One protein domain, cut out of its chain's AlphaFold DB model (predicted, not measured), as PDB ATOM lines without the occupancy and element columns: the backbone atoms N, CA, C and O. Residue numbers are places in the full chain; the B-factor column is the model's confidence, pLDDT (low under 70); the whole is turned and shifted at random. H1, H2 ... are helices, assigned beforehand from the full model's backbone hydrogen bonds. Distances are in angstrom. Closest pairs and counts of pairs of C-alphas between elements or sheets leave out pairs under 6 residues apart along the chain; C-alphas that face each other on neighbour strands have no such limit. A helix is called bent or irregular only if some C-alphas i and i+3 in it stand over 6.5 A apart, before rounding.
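AT A GLANCE: This is residues 90 to 200 of the 200 residues of an uncharacterized protein of Odoribacter sp. AF15-53 (UniProt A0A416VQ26). One long helix, H3, makes the longest axis, and the other helices are set along it and across it: H1 runs back beside H3, H2 crosses the earlier part of H3, and H5 crosses H3 with residues 179 to 187. H4 packs on H1 after H3 turns at a kink near residue 150, the link of residues 169 to 176 crosses H3 from H4 to H5, and the end of H5 with the last residues, 195 to 200, sticks out. The printed part has 111 residues, with five named helices in the order H1 H2 H3 H4 H5 and no named strand; the class is all helix. The whole is compact, with a radius of gyration of the C-alphas of 14.3 A and spans of 45 by 34 by 25 A.

HOW THE PARTS SIT: H3, residues 126 to 156, is the hub, touching three other helices. It touches H1, residues 91 to 104, at a shallow tilt of 29 degrees, opposite ways; the closest C-alphas, of Ile 99 and Gln 141, are 5.2 A apart. H3 touches H2, residues 106 to 118, with residues 129 to 137 alone, at a tilt of 67 degrees, only just steep; the closest C-alphas, of Thr 110 and Ala 133, are 5.6 A apart. H3 touches H5, residues 177 to 198, with residues 136 to 143 alone, only just about perpendicular at 71 degrees; the closest C-alphas, of Met 140 and Ala 183, are 4.8 A apart. H2 touches H5 about perpendicular, at 83 degrees, with the closest C-alphas, of Leu 113 and Leu 190, 7.0 A apart. H4, residues 160 to 168, touches H1 at a steep tilt of 40 degrees, the same way; the closest C-alphas, of His 103 and Val 165, are 6.7 A apart. H1 and H5 are apart, as are H2 and H4. Every O i to N i+4 pair is within hydrogen-bond range in H1, H4 and H5, against 7 of 9 in H2 and 25 of 27 in H3.

IN THESE COORDINATES: H3 is 36.2 A long, from C-alpha 126 at (175.320, 215.990, 191.350) to C-alpha 156. H3 is irregular, with C-alphas 151 and 154 9.1 A apart, and H2 only just, with C-alphas 108 and 111 7.0 A apart. H1 is 20.1 A long and begins at C-alpha 91 (169.597, 182.516, 203.128). H2 is 16.0 A long and H4 12.6 A. H5 is 31.8 A long and ends at C-alpha 198 (169.614, 203.543, 213.208).

THE WHOLE: The C-alphas farthest apart, of Asn 124 and Glu 154, are 46.3 A apart. The printed part has no cut, and no link is long. The mean pLDDT of the printed part is 94.3; residue 200, the chain's last, is under 70.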
ATOM      1  N   HIS A  90     167.213 180.272 205.855       86.81
ATOM      2  CA  HIS A  90     166.495 180.808 204.702       86.81
ATOM      3  C   HIS A  90     167.336 181.777 203.857       86.81
ATOM      4  O   HIS A  90     166.783 182.648 203.192       86.81
ATOM      5  N   ILE A  91     168.665 181.599 203.816       92.75
ATOM      6  CA  ILE A  91     169.597 182.516 203.128       92.75
ATOM      7  C   ILE A  91     169.204 182.858 201.685       92.75
ATOM      8  O   ILE A  91     169.334 184.011 201.290       92.75
ATOM      9  N   TYR A  92     168.657 181.902 200.926       94.88
ATOM     10  CA  TYR A  92     168.146 182.162 199.578       94.88
ATOM     11  C   TYR A  92     167.077 183.263 199.574       94.88
ATOM     12  O   TYR A  92     167.153 184.195 198.782       94.88
ATOM     13  N   GLU A  93     166.093 183.175 200.475       94.12
ATOM     14  CA  GLU A  93     165.003 184.151 200.559       94.12
ATOM     15  C   GLU A  93     165.505 185.503 201.069       94.12
ATOM     16  O   GLU A  93     165.049 186.539 200.592       94.12
ATOM     17  N   CYS A  94     166.474 185.520 201.989       95.19
ATOM     18  CA  CYS A  94     167.075 186.768 202.458       95.19
ATOM     19  C   CYS A  94     167.816 187.496 201.324       95.19
ATOM     20  O   CYS A  94     167.563 188.677 201.092       95.19
ATOM     21  N   VAL A  95     168.701 186.800 200.599       96.69
ATOM     22  CA  VAL A  95     169.471 187.403 199.494       96.69
ATOM     23  C   VAL A  95     168.537 187.841 198.368       96.69
ATOM     24  O   VAL A  95     168.629 188.978 197.910       96.69
ATOM     25  N   LYS A  96     167.553 187.006 198.011       97.12
ATOM     26  CA  LYS A  96     166.505 187.363 197.050       97.12
ATOM     27  C   LYS A  96     165.784 188.656 197.432       97.12
ATOM     28  O   LYS A  96     165.661 189.555 196.605       97.12
ATOM     29  N   LYS A  97     165.316 188.774 198.679       97.25
ATOM     30  CA  LYS A  97     164.642 189.994 199.153       97.25
ATOM     31  C   LYS A  97     165.569 191.202 199.109       97.25
ATOM     32  O   LYS A  97     165.100 192.274 198.751       97.25
ATOM     33  N   ARG A  98     166.864 191.047 199.419       97.88
ATOM     34  CA  ARG A  98     167.839 192.146 199.313       97.88
ATOM     35  C   ARG A  98     167.992 192.633 197.873       97.88
ATOM     36  O   ARG A  98     167.932 193.840 197.656       97.88
ATOM     37  N   ILE A  99     168.131 191.714 196.916       98.12
ATOM     38  CA  ILE A  99     168.195 192.027 195.480       98.12
ATOM     39  C   ILE A  99     166.939 192.796 195.055       98.12
ATOM     40  O   ILE A  99     167.041 193.903 194.537       98.12
ATOM     41  N   ILE A 100     165.756 192.240 195.335       97.88
ATOM     42  CA  ILE A 100     164.475 192.825 194.920       97.88
ATOM     43  C   ILE A 100     164.242 194.196 195.572       97.88
ATOM     44  O   ILE A 100     163.788 195.127 194.911       97.88
ATOM     45  N   LEU A 101     164.576 194.332 196.858       98.06
ATOM     46  CA  LEU A 101     164.473 195.590 197.589       98.06
ATOM     47  C   LEU A 101     165.357 196.671 196.951       98.06
ATOM     48  O   LEU A 101     164.879 197.771 196.699       98.06
ATOM     49  N   MET A 102     166.623 196.364 196.658       97.56
ATOM     50  CA  MET A 102     167.517 197.320 195.994       97.56
ATOM     51  C   MET A 102     167.051 197.663 194.578       97.56
ATOM     52  O   MET A 102     167.249 198.793 194.149       97.56
ATOM     53  N   HIS A 103     166.441 196.712 193.867       97.12
ATOM     54  CA  HIS A 103     165.975 196.915 192.501       97.12
ATOM     55  C   HIS A 103     164.789 197.882 192.430       97.12
ATOM     56  O   HIS A 103     164.882 198.947 191.822       97.12
ATOM     57  N   TYR A 104     163.672 197.536 193.079       95.75
ATOM     58  CA  TYR A 104     162.443 198.327 192.966       95.75
ATOM     59  C   TYR A 104     162.494 199.633 193.764       95.75
ATOM     60  O   TYR A 104     161.776 200.571 193.430       95.75
ATOM     61  N   PHE A 105     163.352 199.714 194.783       96.31
ATOM     62  CA  PHE A 105     163.489 200.893 195.640       96.31
ATOM     63  C   PHE A 105     164.867 201.556 195.507       96.31
ATOM     64  O   PHE A 105     165.352 202.181 196.449       96.31
ATOM     65  N   ALA A 106     165.514 201.439 194.339       96.25
ATOM     66  CA  ALA A 106     166.861 201.964 194.090       96.25
ATOM     67  C   ALA A 106     167.011 203.458 194.436       96.25
ATOM     68  O   ALA A 106     168.010 203.880 195.030       96.25
ATOM     69  N   ASP A 107     165.993 204.261 194.123       94.12
ATOM     70  CA  ASP A 107     165.989 205.695 194.420       94.12
ATOM     71  C   ASP A 107     166.082 205.978 195.931       94.12
ATOM     72  O   ASP A 107     166.763 206.924 196.324       94.12
ATOM     73  N   TYR A 108     165.521 205.116 196.788       96.00
ATOM     74  CA  TYR A 108     165.573 205.283 198.247       96.00
ATOM     75  C   TYR A 108     166.974 205.050 198.825       96.00
ATOM     76  O   TYR A 108     167.313 205.593 199.872       96.00
ATOM     77  N   PHE A 109     167.825 204.288 198.132       96.75
ATOM     78  CA  PHE A 109     169.211 204.048 198.550       96.75
ATOM     79  C   PHE A 109     170.209 205.029 197.934       96.75
ATOM     80  O   PHE A 109     171.361 205.095 198.371       96.75
ATOM     81  N   THR A 110     169.790 205.787 196.919       94.06
ATOM     82  CA  THR A 110     170.683 206.627 196.118       94.06
ATOM     83  C   THR A 110     171.372 207.690 196.971       94.06
ATOM     84  O   THR A 110     172.598 207.807 196.932       94.06
ATOM     85  N   ASP A 111     170.624 208.403 197.813       92.06
ATOM     86  CA  ASP A 111     171.196 209.423 198.698       92.06
ATOM     87  C   ASP A 111     172.126 208.818 199.754       92.06
ATOM     88  O   ASP A 111     173.189 209.378 200.032       92.06
ATOM     89  N   SER A 112     171.781 207.639 200.278       94.56
ATOM     90  CA  SER A 112     172.629 206.885 201.203       94.56
ATOM     91  C   SER A 112     173.960 206.485 200.558       94.56
ATOM     92  O   SER A 112     175.022 206.703 201.146       94.56
ATOM     93  N   LEU A 113     173.957 205.995 199.316       95.44
ATOM     94  CA  LEU A 113     175.198 205.701 198.590       95.44
ATOM     95  C   LEU A 113     175.999 206.958 198.253       95.44
ATOM     96  O   LEU A 113     177.226 206.958 198.390       95.44
ATOM     97  N   ILE A 114     175.336 208.042 197.854       94.69
ATOM     98  CA  ILE A 114     176.018 209.310 197.587       94.69
ATOM     99  C   ILE A 114     176.686 209.828 198.863       94.69
ATOM    100  O   ILE A 114     177.843 210.248 198.822       94.69
ATOM    101  N   GLU A 115     175.990 209.804 199.998       93.94
ATOM    102  CA  GLU A 115     176.515 210.274 201.281       93.94
ATOM    103  C   GLU A 115     177.725 209.453 201.746       93.94
ATOM    104  O   GLU A 115     178.674 210.015 202.300       93.94
ATOM    105  N   VAL A 116     177.727 208.146 201.479       92.44
ATOM    106  CA  VAL A 116     178.802 207.231 201.880       92.44
ATOM    107  C   VAL A 116     180.006 207.294 200.936       92.44
ATOM    108  O   VAL A 116     181.141 207.423 201.398       92.44
ATOM    109  N   PHE A 117     179.782 207.213 199.624       89.00
ATOM    110  CA  PHE A 117     180.852 207.002 198.641       89.00
ATOM    111  C   PHE A 117     181.215 208.256 197.846       89.00
ATOM    112  O   PHE A 117     182.368 208.429 197.450       89.00
ATOM    113  N   LEU A 118     180.257 209.158 197.617       90.06
ATOM    114  CA  LEU A 118     180.375 210.225 196.614       90.06
ATOM    115  C   LEU A 118     180.197 211.630 197.205       90.06
ATOM    116  O   LEU A 118     180.093 212.606 196.462       90.06
ATOM    117  N   LYS A 119     180.220 211.773 198.535       90.31
ATOM    118  CA  LYS A 119     179.885 213.025 199.233       90.31
ATOM    119  C   LYS A 119     180.682 214.236 198.760       90.31
ATOM    120  O   LYS A 119     180.109 215.299 198.574       90.31
ATOM    121  N   LYS A 120     181.994 214.084 198.557       88.56
ATOM    122  CA  LYS A 120     182.849 215.168 198.035       88.56
ATOM    123  C   LYS A 120     182.653 215.386 196.535       88.56
ATOM    124  O   LYS A 120     182.756 216.504 196.050       88.56
ATOM    125  N   PHE A 121     182.385 214.312 195.798       89.31
ATOM    126  CA  PHE A 121     182.213 214.357 194.351       89.31
ATOM    127  C   PHE A 121     180.909 215.067 193.952       89.31
ATOM    128  O   PHE A 121     180.907 215.867 193.012       89.31
ATOM    129  N   ARG A 122     179.826 214.854 194.716       91.62
ATOM    130  CA  ARG A 122     178.495 215.428 194.459       91.62
ATOM    131  C   ARG A 122     178.463 216.956 194.481       91.62
ATOM    132  O   ARG A 122     177.610 217.531 193.819       91.62
ATOM    133  N   GLU A 123     179.375 217.603 195.217       90.56
ATOM    134  CA  GLU A 123     179.409 219.068 195.377       90.56
ATOM    135  C   GLU A 123     179.501 219.792 194.030       90.56
ATOM    136  O   GLU A 123     178.936 220.870 193.874       90.56
ATOM    137  N   ASN A 124     180.164 219.171 193.050       93.06
ATOM    138  CA  ASN A 124     180.324 219.724 191.706       93.06
ATOM    139  C   ASN A 124     179.680 218.859 190.608       93.06
ATOM    140  O   ASN A 124     179.554 219.326 189.481       93.06
ATOM    141  N   ASN A 125     179.263 217.622 190.916       93.81
ATOM    142  CA  ASN A 125     178.846 216.627 189.920       93.81
ATOM    143  C   ASN A 125     177.573 215.876 190.346       93.81
ATOM    144  O   ASN A 125     177.534 214.648 190.328       93.81
ATOM    145  N   LEU A 126     176.528 216.594 190.769       92.00
ATOM    146  CA  LEU A 126     175.320 215.990 191.350       92.00
ATOM    147  C   LEU A 126     174.693 214.889 190.473       92.00
ATOM    148  O   LEU A 126     174.404 213.803 190.967       92.00
ATOM    149  N   LEU A 127     174.501 215.156 189.177       93.75
ATOM    150  CA  LEU A 127     173.877 214.197 188.259       93.75
ATOM    151  C   LEU A 127     174.738 212.942 188.067       93.75
ATOM    152  O   LEU A 127     174.230 211.827 188.072       93.75
ATOM    153  N   GLU A 128     176.049 213.123 187.928       94.94
ATOM    154  CA  GLU A 128     176.987 212.016 187.758       94.94
ATOM    155  C   GLU A 128     177.108 211.189 189.041       94.94
ATOM    156  O   GLU A 128     177.130 209.965 188.979       94.94
ATOM    157  N   ALA A 129     177.078 211.835 190.213       95.50
ATOM    158  CA  ALA A 129     177.030 211.140 191.495       95.50
ATOM    159  C   ALA A 129     175.777 210.257 191.618       95.50
ATOM    160  O   ALA A 129     175.871 209.133 192.107       95.50
ATOM    161  N   ARG A 130     174.623 210.735 191.130       95.69
ATOM    162  CA  ARG A 130     173.388 209.940 191.079       95.69
ATOM    163  C   ARG A 130     173.537 208.722 190.169       95.69
ATOM    164  O   ARG A 130     173.221 207.615 190.592       95.69
ATOM    165  N   ASN A 131     174.063 208.907 188.960       94.69
ATOM    166  CA  ASN A 131     174.272 207.801 188.021       94.69
ATOM    167  C   ASN A 131     175.239 206.751 188.585       94.69
ATOM    168  O   ASN A 131     174.949 205.562 188.527       94.69
ATOM    169  N   LEU A 132     176.344 207.187 189.196       95.50
ATOM    170  CA  LEU A 132     177.309 206.291 189.835       95.50
ATOM    171  C   LEU A 132     176.700 205.528 191.017       95.50
ATOM    172  O   LEU A 132     177.021 204.358 191.212       95.50
ATOM    173  N   ALA A 133     175.823 206.158 191.801       96.38
ATOM    174  CA  ALA A 133     175.114 205.484 192.885       96.38
ATOM    175  C   ALA A 133     174.158 204.400 192.356       96.38
ATOM    176  O   ALA A 133     174.175 203.283 192.867       96.38
ATOM    177  N   LEU A 134     173.395 204.686 191.299       95.81
ATOM    178  CA  LEU A 134     172.525 203.691 190.656       95.81
ATOM    179  C   LEU A 134     173.334 202.524 190.068       95.81
ATOM    180  O   LEU A 134     173.030 201.365 190.335       95.81
ATOM    181  N   GLU A 135     174.424 202.816 189.358       95.38
ATOM    182  CA  GLU A 135     175.323 201.788 188.813       95.38
ATOM    183  C   GLU A 135     175.985 200.953 189.929       95.38
ATOM    184  O   GLU A 135     176.233 199.757 189.780       95.38
ATOM    185  N   SER A 136     176.252 201.565 191.089       95.62
ATOM    186  CA  SER A 136     176.752 200.863 192.277       95.62
ATOM    187  C   SER A 136     175.708 199.904 192.857       95.62
ATOM    188  O   SER A 136     176.060 198.779 193.210       95.62
ATOM    189  N   LEU A 137     174.426 200.297 192.897       96.75
ATOM    190  CA  LEU A 137     173.331 199.401 193.294       96.75
ATOM    191  C   LEU A 137     173.193 198.221 192.337       96.75
ATOM    192  O   LEU A 137     172.949 197.104 192.788       96.75
ATOM    193  N   GLU A 138     173.341 198.435 191.031       96.75
ATOM    194  CA  GLU A 138     173.315 197.342 190.052       96.75
ATOM    195  C   GLU A 138     174.480 196.367 190.264       96.75
ATOM    196  O   GLU A 138     174.266 195.156 190.279       96.75
ATOM    197  N   ARG A 139     175.697 196.861 190.537       97.38
ATOM    198  CA  ARG A 139     176.835 195.993 190.902       97.38
ATOM    199  C   ARG A 139     176.572 195.182 192.165       97.38
ATOM    200  O   ARG A 139     176.886 193.995 192.204       97.38
ATOM    201  N   MET A 140     175.995 195.812 193.188       97.88
ATOM    202  CA  MET A 140     175.597 195.143 194.429       97.88
ATOM    203  C   MET A 140     174.589 194.018 194.147       97.88
ATOM    204  O   MET A 140     174.829 192.874 194.535       97.88
ATOM    205  N   GLN A 141     173.534 194.299 193.373       98.00
ATOM    206  CA  GLN A 141     172.554 193.296 192.935       98.00
ATOM    207  C   GLN A 141     173.214 192.136 192.177       98.00
ATOM    208  O   GLN A 141     172.973 190.978 192.512       98.00
ATOM    209  N   LEU A 142     174.086 192.423 191.205       97.56
ATOM    210  CA  LEU A 142     174.807 191.396 190.446       97.56
ATOM    211  C   LEU A 142     175.720 190.543 191.333       97.56
ATOM    212  O   LEU A 142     175.822 189.339 191.119       97.56
ATOM    213  N   SER A 143     176.348 191.131 192.356       97.25
ATOM    214  CA  SER A 143     177.178 190.371 193.298       97.25
ATOM    215  C   SER A 143     176.366 189.362 194.116       97.25
ATOM    216  O   SER A 143     176.819 188.235 194.335       97.25
ATOM    217  N   ASP A 144     175.140 189.729 194.497       97.44
ATOM    218  CA  ASP A 144     174.201 188.841 195.176       97.44
ATOM    219  C   ASP A 144     173.636 187.773 194.232       97.44
ATOM    220  O   ASP A 144     173.543 186.607 194.618       97.44
ATOM    221  N   ILE A 145     173.317 188.135 192.985       96.50
ATOM    222  CA  ILE A 145     172.884 187.185 191.949       96.50
ATOM    223  C   ILE A 145     173.979 186.147 191.703       96.50
ATOM    224  O   ILE A 145     173.703 184.951 191.751       96.50
ATOM    225  N   PHE A 146     175.233 186.574 191.551       95.56
ATOM    226  CA  PHE A 146     176.367 185.671 191.370       95.56
ATOM    227  C   PHE A 146     176.549 184.728 192.568       95.56
ATOM    228  O   PHE A 146     176.752 183.524 192.401       95.56
ATOM    229  N   PHE A 147     176.405 185.242 193.796       94.94
ATOM    230  CA  PHE A 147     176.367 184.394 194.988       94.94
ATOM    231  C   PHE A 147     175.236 183.355 194.905       94.94
ATOM    232  O   PHE A 147     175.448 182.182 195.230       94.94
ATOM    233  N   MET A 148     174.044 183.753 194.459       95.50
ATOM    234  CA  MET A 148     172.912 182.840 194.319       95.50
ATOM    235  C   MET A 148     173.130 181.788 193.227       95.50
ATOM    236  O   MET A 148     172.821 180.622 193.463       95.50
ATOM    237  N   GLU A 149     173.713 182.143 192.086       94.25
ATOM    238  CA  GLU A 149     174.065 181.199 191.016       94.25
ATOM    239  C   GLU A 149     175.069 180.145 191.496       94.25
ATOM    240  O   GLU A 149     174.904 178.955 191.224       94.25
ATOM    241  N   GLN A 150     176.076 180.552 192.274       94.06
ATOM    242  CA  GLN A 150     177.098 179.638 192.792       94.06
ATOM    243  C   GLN A 150     176.571 178.642 193.829       94.06
ATOM    244  O   GLN A 150     177.093 177.531 193.935       94.06
ATOM    245  N   ASN A 151     175.570 179.038 194.617       94.25
ATOM    246  CA  ASN A 151     175.115 178.267 195.775       94.25
ATOM    247  C   ASN A 151     173.730 177.627 195.579       94.25
ATOM    248  O   ASN A 151     173.386 176.684 196.292       94.25
ATOM    249  N   PHE A 152     172.933 178.120 194.624       94.81
ATOM    250  CA  PHE A 152     171.522 177.767 194.436       94.81
ATOM    251  C   PHE A 152     171.094 177.715 192.956       94.81
ATOM    252  O   PHE A 152     169.933 178.000 192.659       94.81
ATOM    253  N   SER A 153     171.995 177.333 192.042       89.62
ATOM    254  CA  SER A 153     171.776 177.332 190.580       89.62
ATOM    255  C   SER A 153     170.413 176.771 190.138       89.62
ATOM    256  O   SER A 153     169.642 177.450 189.471       89.62
ATOM    257  N   GLU A 154     170.036 175.569 190.590       91.38
ATOM    258  CA  GLU A 154     168.761 174.948 190.188       91.38
ATOM    259  C   GLU A 154     167.519 175.736 190.633       91.38
ATOM    260  O   GLU A 154     166.441 175.601 190.044       91.38
ATOM    261  N   ARG A 155     167.647 176.508 191.717       92.69
ATOM    262  CA  ARG A 155     166.548 177.276 192.302       92.69
ATOM    263  C   ARG A 155     166.420 178.643 191.642       92.69
ATOM    264  O   ARG A 155     165.295 179.016 191.317       92.69
ATOM    265  N   ILE A 156     167.535 179.348 191.426       92.69
ATOM    266  CA  ILE A 156     167.524 180.668 190.778       92.69
ATOM    267  C   ILE A 156     167.011 180.582 189.334       92.69
ATOM    268  O   ILE A 156     166.204 181.418 188.940       92.69
ATOM    269  N   ASP A 157     167.339 179.509 188.601       90.25
ATOM    270  CA  ASP A 157     166.873 179.270 187.222       90.25
ATOM    271  C   ASP A 157     165.340 179.219 187.080       90.25
ATOM    272  O   ASP A 157     164.796 179.342 185.981       90.25
ATOM    273  N   ARG A 158     164.623 178.983 188.183       93.62
ATOM    274  CA  ARG A 158     163.155 178.881 188.224       93.62
ATOM    275  C   ARG A 158     162.502 180.063 188.935       93.62
ATOM    276  O   ARG A 158     161.292 180.039 189.164       93.62
ATOM    277  N   ASP A 159     163.282 181.062 189.332       95.69
ATOM    278  CA  ASP A 159     162.794 182.203 190.091       95.69
ATOM    279  C   ASP A 159     162.393 183.343 189.154       95.69
ATOM    280  O   ASP A 159     163.215 184.135 188.690       95.69
ATOM    281  N   GLU A 160     161.095 183.423 188.867       95.12
ATOM    282  CA  GLU A 160     160.537 184.428 187.957       95.12
ATOM    283  C   GLU A 160     160.781 185.864 188.441       95.12
ATOM    284  O   GLU A 160     160.992 186.755 187.623       95.12
ATOM    285  N   GLN A 161     160.807 186.097 189.759       94.38
ATOM    286  CA  GLN A 161     161.044 187.436 190.309       94.38
ATOM    287  C   GLN A 161     162.494 187.871 190.111       94.38
ATOM    288  O   GLN A 161     162.747 189.012 189.744       94.38
ATOM    289  N   LEU A 162     163.448 186.964 190.331       95.38
ATOM    290  CA  LEU A 162     164.853 187.268 190.056       95.38
ATOM    291  C   LEU A 162     165.117 187.385 188.558       95.38
ATOM    292  O   LEU A 162     165.901 188.234 188.157       95.38
ATOM    293  N   THR A 163     164.415 186.610 187.732       93.88
ATOM    294  CA  THR A 163     164.485 186.750 186.271       93.88
ATOM    295  C   THR A 163     164.027 188.142 185.826       93.88
ATOM    296  O   THR A 163     164.686 188.759 184.993       93.88
ATOM    297  N   ASP A 164     162.932 188.658 186.394       94.31
ATOM    298  CA  ASP A 164     162.451 190.022 186.134       94.31
ATOM    299  C   ASP A 164     163.488 191.079 186.543       94.31
ATOM    300  O   ASP A 164     163.863 191.916 185.723       94.31
ATOM    301  N   VAL A 165     164.038 190.973 187.760       94.12
ATOM    302  CA  VAL A 165     165.098 191.878 188.236       94.12
ATOM    303  C   VAL A 165     166.324 191.841 187.322       94.12
ATOM    304  O   VAL A 165     166.811 192.893 186.917       94.12
ATOM    305  N   CYS A 166     166.803 190.652 186.941       93.06
ATOM    306  CA  CYS A 166     167.946 190.503 186.036       93.06
ATOM    307  C   CYS A 166     167.713 191.195 184.687       93.06
ATOM    308  O   CYS A 166     168.639 191.787 184.141       93.06
ATOM    309  N   ASN A 167     166.485 191.159 184.160       93.25
ATOM    310  CA  ASN A 167     166.135 191.846 182.912       93.25
ATOM    311  C   ASN A 167     166.081 193.375 183.064       93.25
ATOM    312  O   ASN A 167     166.192 194.086 182.063       93.25
ATOM    313  N   GLY A 168     165.876 193.874 184.284       93.44
ATOM    314  CA  GLY A 168     165.855 195.301 184.595       93.44
ATOM    315  C   GLY A 168     167.233 195.910 184.869       93.44
ATOM    316  O   GLY A 168     167.359 197.131 184.815       93.44
ATOM    317  N   ILE A 169     168.258 195.101 185.157       93.94
ATOM    318  CA  ILE A 169     169.630 195.582 185.381       93.94
ATOM    319  C   ILE A 169     170.243 196.022 184.048       93.94
ATOM    320  O   ILE A 169     170.292 195.256 183.083       93.94
ATOM    321  N   THR A 170     170.729 197.263 183.993       92.56
ATOM    322  CA  THR A 170     171.326 197.826 182.774       92.56
ATOM    323  C   THR A 170     172.808 197.490 182.625       92.56
ATOM    324  O   THR A 170     173.296 197.336 181.499       92.56
ATOM    325  N   LEU A 171     173.527 197.342 183.741       93.19
ATOM    326  CA  LEU A 171     174.921 196.926 183.759       93.19
ATOM    327  C   LEU A 171     175.100 195.502 183.218       93.19
ATOM    328  O   LEU A 171     174.338 194.584 183.514       93.19
ATOM    329  N   ALA A 172     176.164 195.302 182.442       90.31
ATOM    330  CA  ALA A 172     176.481 193.987 181.911       90.31
ATOM    331  C   ALA A 172     176.846 193.005 183.051       90.31
ATOM    332  O   ALA A 172     177.598 193.370 183.957       90.31
ATOM    333  N   PRO A 173     176.368 191.746 183.008       86.88
ATOM    334  CA  PRO A 173     176.498 190.806 184.126       86.88
ATOM    335  C   PRO A 173     177.922 190.255 184.314       86.88
ATOM    336  O   PRO A 173     178.202 189.547 185.276       86.88
ATOM    337  N   ASN A 174     178.844 190.555 183.400       88.69
ATOM    338  CA  ASN A 174     180.211 190.041 183.383       88.69
ATOM    339  C   ASN A 174     181.165 190.881 184.249       88.69
ATOM    340  O   ASN A 174     182.189 191.362 183.754       88.69
ATOM    341  N   LEU A 175     180.830 191.041 185.530       92.31
ATOM    342  CA  LEU A 175     181.713 191.681 186.502       92.31
ATOM    343  C   LEU A 175     183.008 190.876 186.660       92.31
ATOM    344  O   LEU A 175     182.994 189.646 186.753       92.31
ATOM    345  N   SER A 176     184.137 191.575 186.701       95.19
ATOM    346  CA  SER A 176     185.420 190.983 187.078       95.19
ATOM    347  C   SER A 176     185.444 190.587 188.559       95.19
ATOM    348  O   SER A 176     184.685 191.117 189.369       95.19
ATOM    349  N   ASP A 177     186.377 189.710 188.947       94.69
ATOM    350  CA  ASP A 177     186.574 189.336 190.358       94.69
ATOM    351  C   ASP A 177     186.809 190.562 191.259       94.69
ATOM    352  O   ASP A 177     186.372 190.594 192.409       94.69
ATOM    353  N   GLN A 178     187.483 191.588 190.728       96.31
ATOM    354  CA  GLN A 178     187.697 192.844 191.437       96.31
ATOM    355  C   GLN A 178     186.379 193.604 191.638       96.31
ATOM    356  O   GLN A 178     186.092 194.020 192.756       96.31
ATOM    357  N   GLU A 179     185.567 193.757 190.592       95.94
ATOM    358  CA  GLU A 179     184.275 194.452 190.685       95.94
ATOM    359  C   GLU A 179     183.291 193.716 191.601       95.94
ATOM    360  O   GLU A 179     182.548 194.355 192.344       95.94
ATOM    361  N   LEU A 180     183.319 192.379 191.612       95.75
ATOM    362  CA  LEU A 180     182.550 191.570 192.560       95.75
ATOM    363  C   LEU A 180     182.998 191.819 194.006       95.75
ATOM    364  O   LEU A 180     182.158 192.003 194.888       95.75
ATOM    365  N   ALA A 181     184.310 191.863 194.259       96.19
ATOM    366  CA  ALA A 181     184.842 192.162 195.588       96.19
ATOM    367  C   ALA A 181     184.486 193.589 196.043       96.19
ATOM    368  O   ALA A 181     184.126 193.803 197.203       96.19
ATOM    369  N   GLU A 182     184.539 194.562 195.133       96.00
ATOM    370  CA  GLU A 182     184.121 195.943 195.391       96.00
ATOM    371  C   GLU A 182     182.617 196.025 195.687       96.00
ATOM    372  O   GLU A 182     182.224 196.671 196.658       96.00
ATOM    373  N   ALA A 183     181.774 195.313 194.938       96.94
ATOM    374  CA  ALA A 183     180.333 195.240 195.181       96.94
ATOM    375  C   ALA A 183     179.985 194.643 196.552       96.94
ATOM    376  O   ALA A 183     179.166 195.194 197.295       96.94
ATOM    377  N   GLN A 184     180.671 193.570 196.945       95.88
ATOM    378  CA  GLN A 184     180.532 192.991 198.281       95.88
ATOM    379  C   GLN A 184     180.983 193.962 199.378       95.88
ATOM    380  O   GLN A 184     180.335 194.067 200.424       95.88
ATOM    381  N   LEU A 185     182.066 194.711 199.150       96.19
ATOM    382  CA  LEU A 185     182.500 195.755 200.073       96.19
ATOM    383  C   LEU A 185     181.456 196.877 200.174       96.19
ATOM    384  O   LEU A 185     181.186 197.355 201.277       96.19
ATOM    385  N   MET A 186     180.812 197.257 199.068       96.62
ATOM    386  CA  MET A 186     179.747 198.262 199.084       96.62
ATOM    387  C   MET A 186     178.575 197.843 199.976       96.62
ATOM    388  O   MET A 186     178.116 198.652 200.787       96.62
ATOM    389  N   HIS A 187     178.169 196.569 199.937       97.38
ATOM    390  CA  HIS A 187     177.182 196.032 200.879       97.38
ATOM    391  C   HIS A 187     177.593 196.220 202.341       97.38
ATOM    392  O   HIS A 187     176.773 196.654 203.156       97.38
ATOM    393  N   GLN A 188     178.849 195.913 202.676       96.19
ATOM    394  CA  GLN A 188     179.375 196.020 204.041       96.19
ATOM    395  C   GLN A 188     179.412 197.468 204.533       96.19
ATOM    396  O   GLN A 188     179.059 197.744 205.681       96.19
ATOM    397  N   VAL A 189     179.827 198.399 203.673       96.62
ATOM    398  CA  VAL A 189     179.909 199.817 204.030       96.62
ATOM    399  C   VAL A 189     178.509 200.423 204.159       96.62
ATOM    400  O   VAL A 189     178.254 201.104 205.153       96.62
ATOM    401  N   LEU A 190     177.583 200.140 203.230       97.12
ATOM    402  CA  LEU A 190     176.191 200.597 203.345       97.12
ATOM    403  C   LEU A 190     175.537 200.039 204.617       97.12
ATOM    404  O   LEU A 190     174.918 200.785 205.372       97.12
ATOM    405  N   TYR A 191     175.746 198.751 204.906       96.38
ATOM    406  CA  TYR A 191     175.307 198.132 206.157       96.38
ATOM    407  C   TYR A 191     175.846 198.878 207.385       96.38
ATOM    408  O   TYR A 191     175.078 199.249 208.271       96.38
ATOM    409  N   ALA A 192     177.157 199.136 207.441       96.19
ATOM    410  CA  ALA A 192     177.779 199.830 208.564       96.19
ATOM    411  C   ALA A 192     177.251 201.265 208.730       96.19
ATOM    412  O   ALA A 192     177.022 201.707 209.858       96.19
ATOM    413  N   TYR A 193     177.026 201.972 207.620       96.75
ATOM    414  CA  TYR A 193     176.442 203.311 207.612       96.75
ATOM    415  C   TYR A 193     175.014 203.314 208.173       96.75
ATOM    416  O   TYR A 193     174.737 204.040 209.130       96.75
ATOM    417  N   LEU A 194     174.129 202.457 207.655       96.62
ATOM    418  CA  LEU A 194     172.738 202.371 208.114       96.62
ATOM    419  C   LEU A 194     172.646 201.883 209.562       96.62
ATOM    420  O   LEU A 194     171.862 202.406 210.353       96.62
ATOM    421  N   LYS A 195     173.520 200.955 209.961       95.31
ATOM    422  CA  LYS A 195     173.643 200.543 211.361       95.31
ATOM    423  C   LYS A 195     174.051 201.702 212.265       95.31
ATOM    424  O   LYS A 195     173.572 201.779 213.389       95.31
ATOM    425  N   ALA A 196     174.922 202.604 211.814       95.62
ATOM    426  CA  ALA A 196     175.280 203.795 212.581       95.62
ATOM    427  C   ALA A 196     174.143 204.833 212.619       95.62
ATOM    428  O   ALA A 196     173.982 205.508 213.638       95.62
ATOM    429  N   LYS A 197     173.359 204.940 211.536       95.06
ATOM    430  CA  LYS A 197     172.177 205.810 211.425       95.06
ATOM    431  C   LYS A 197     171.071 205.388 212.401       95.06
ATOM    432  O   LYS A 197     170.581 206.233 213.142       95.06
ATOM    433  N   TYR A 198     170.750 204.094 212.449       94.31
ATOM    434  CA  TYR A 198     169.614 203.543 213.208       94.31
ATOM    435  C   TYR A 198     169.992 202.762 214.469       94.31
ATOM    436  O   TYR A 198     169.132 202.248 215.170       94.31
ATOM    437  N   GLY A 199     171.279 202.601 214.766       79.81
ATOM    438  CA  GLY A 199     171.740 201.787 215.893       79.81
ATOM    439  C   GLY A 199     171.694 202.475 217.256       79.81
ATOM    440  O   GLY A 199     172.140 201.857 218.223       79.81
ATOM    441  N   LYS A 200     171.233 203.727 217.323       69.00
ATOM    442  CA  LYS A 200     171.166 204.537 218.545       69.00
ATOM    443  C   LYS A 200     169.788 204.498 219.173       69.00
ATOM    444  O   LYS A 200     168.823 204.613 218.397       69.00
TER     445      LYS A 200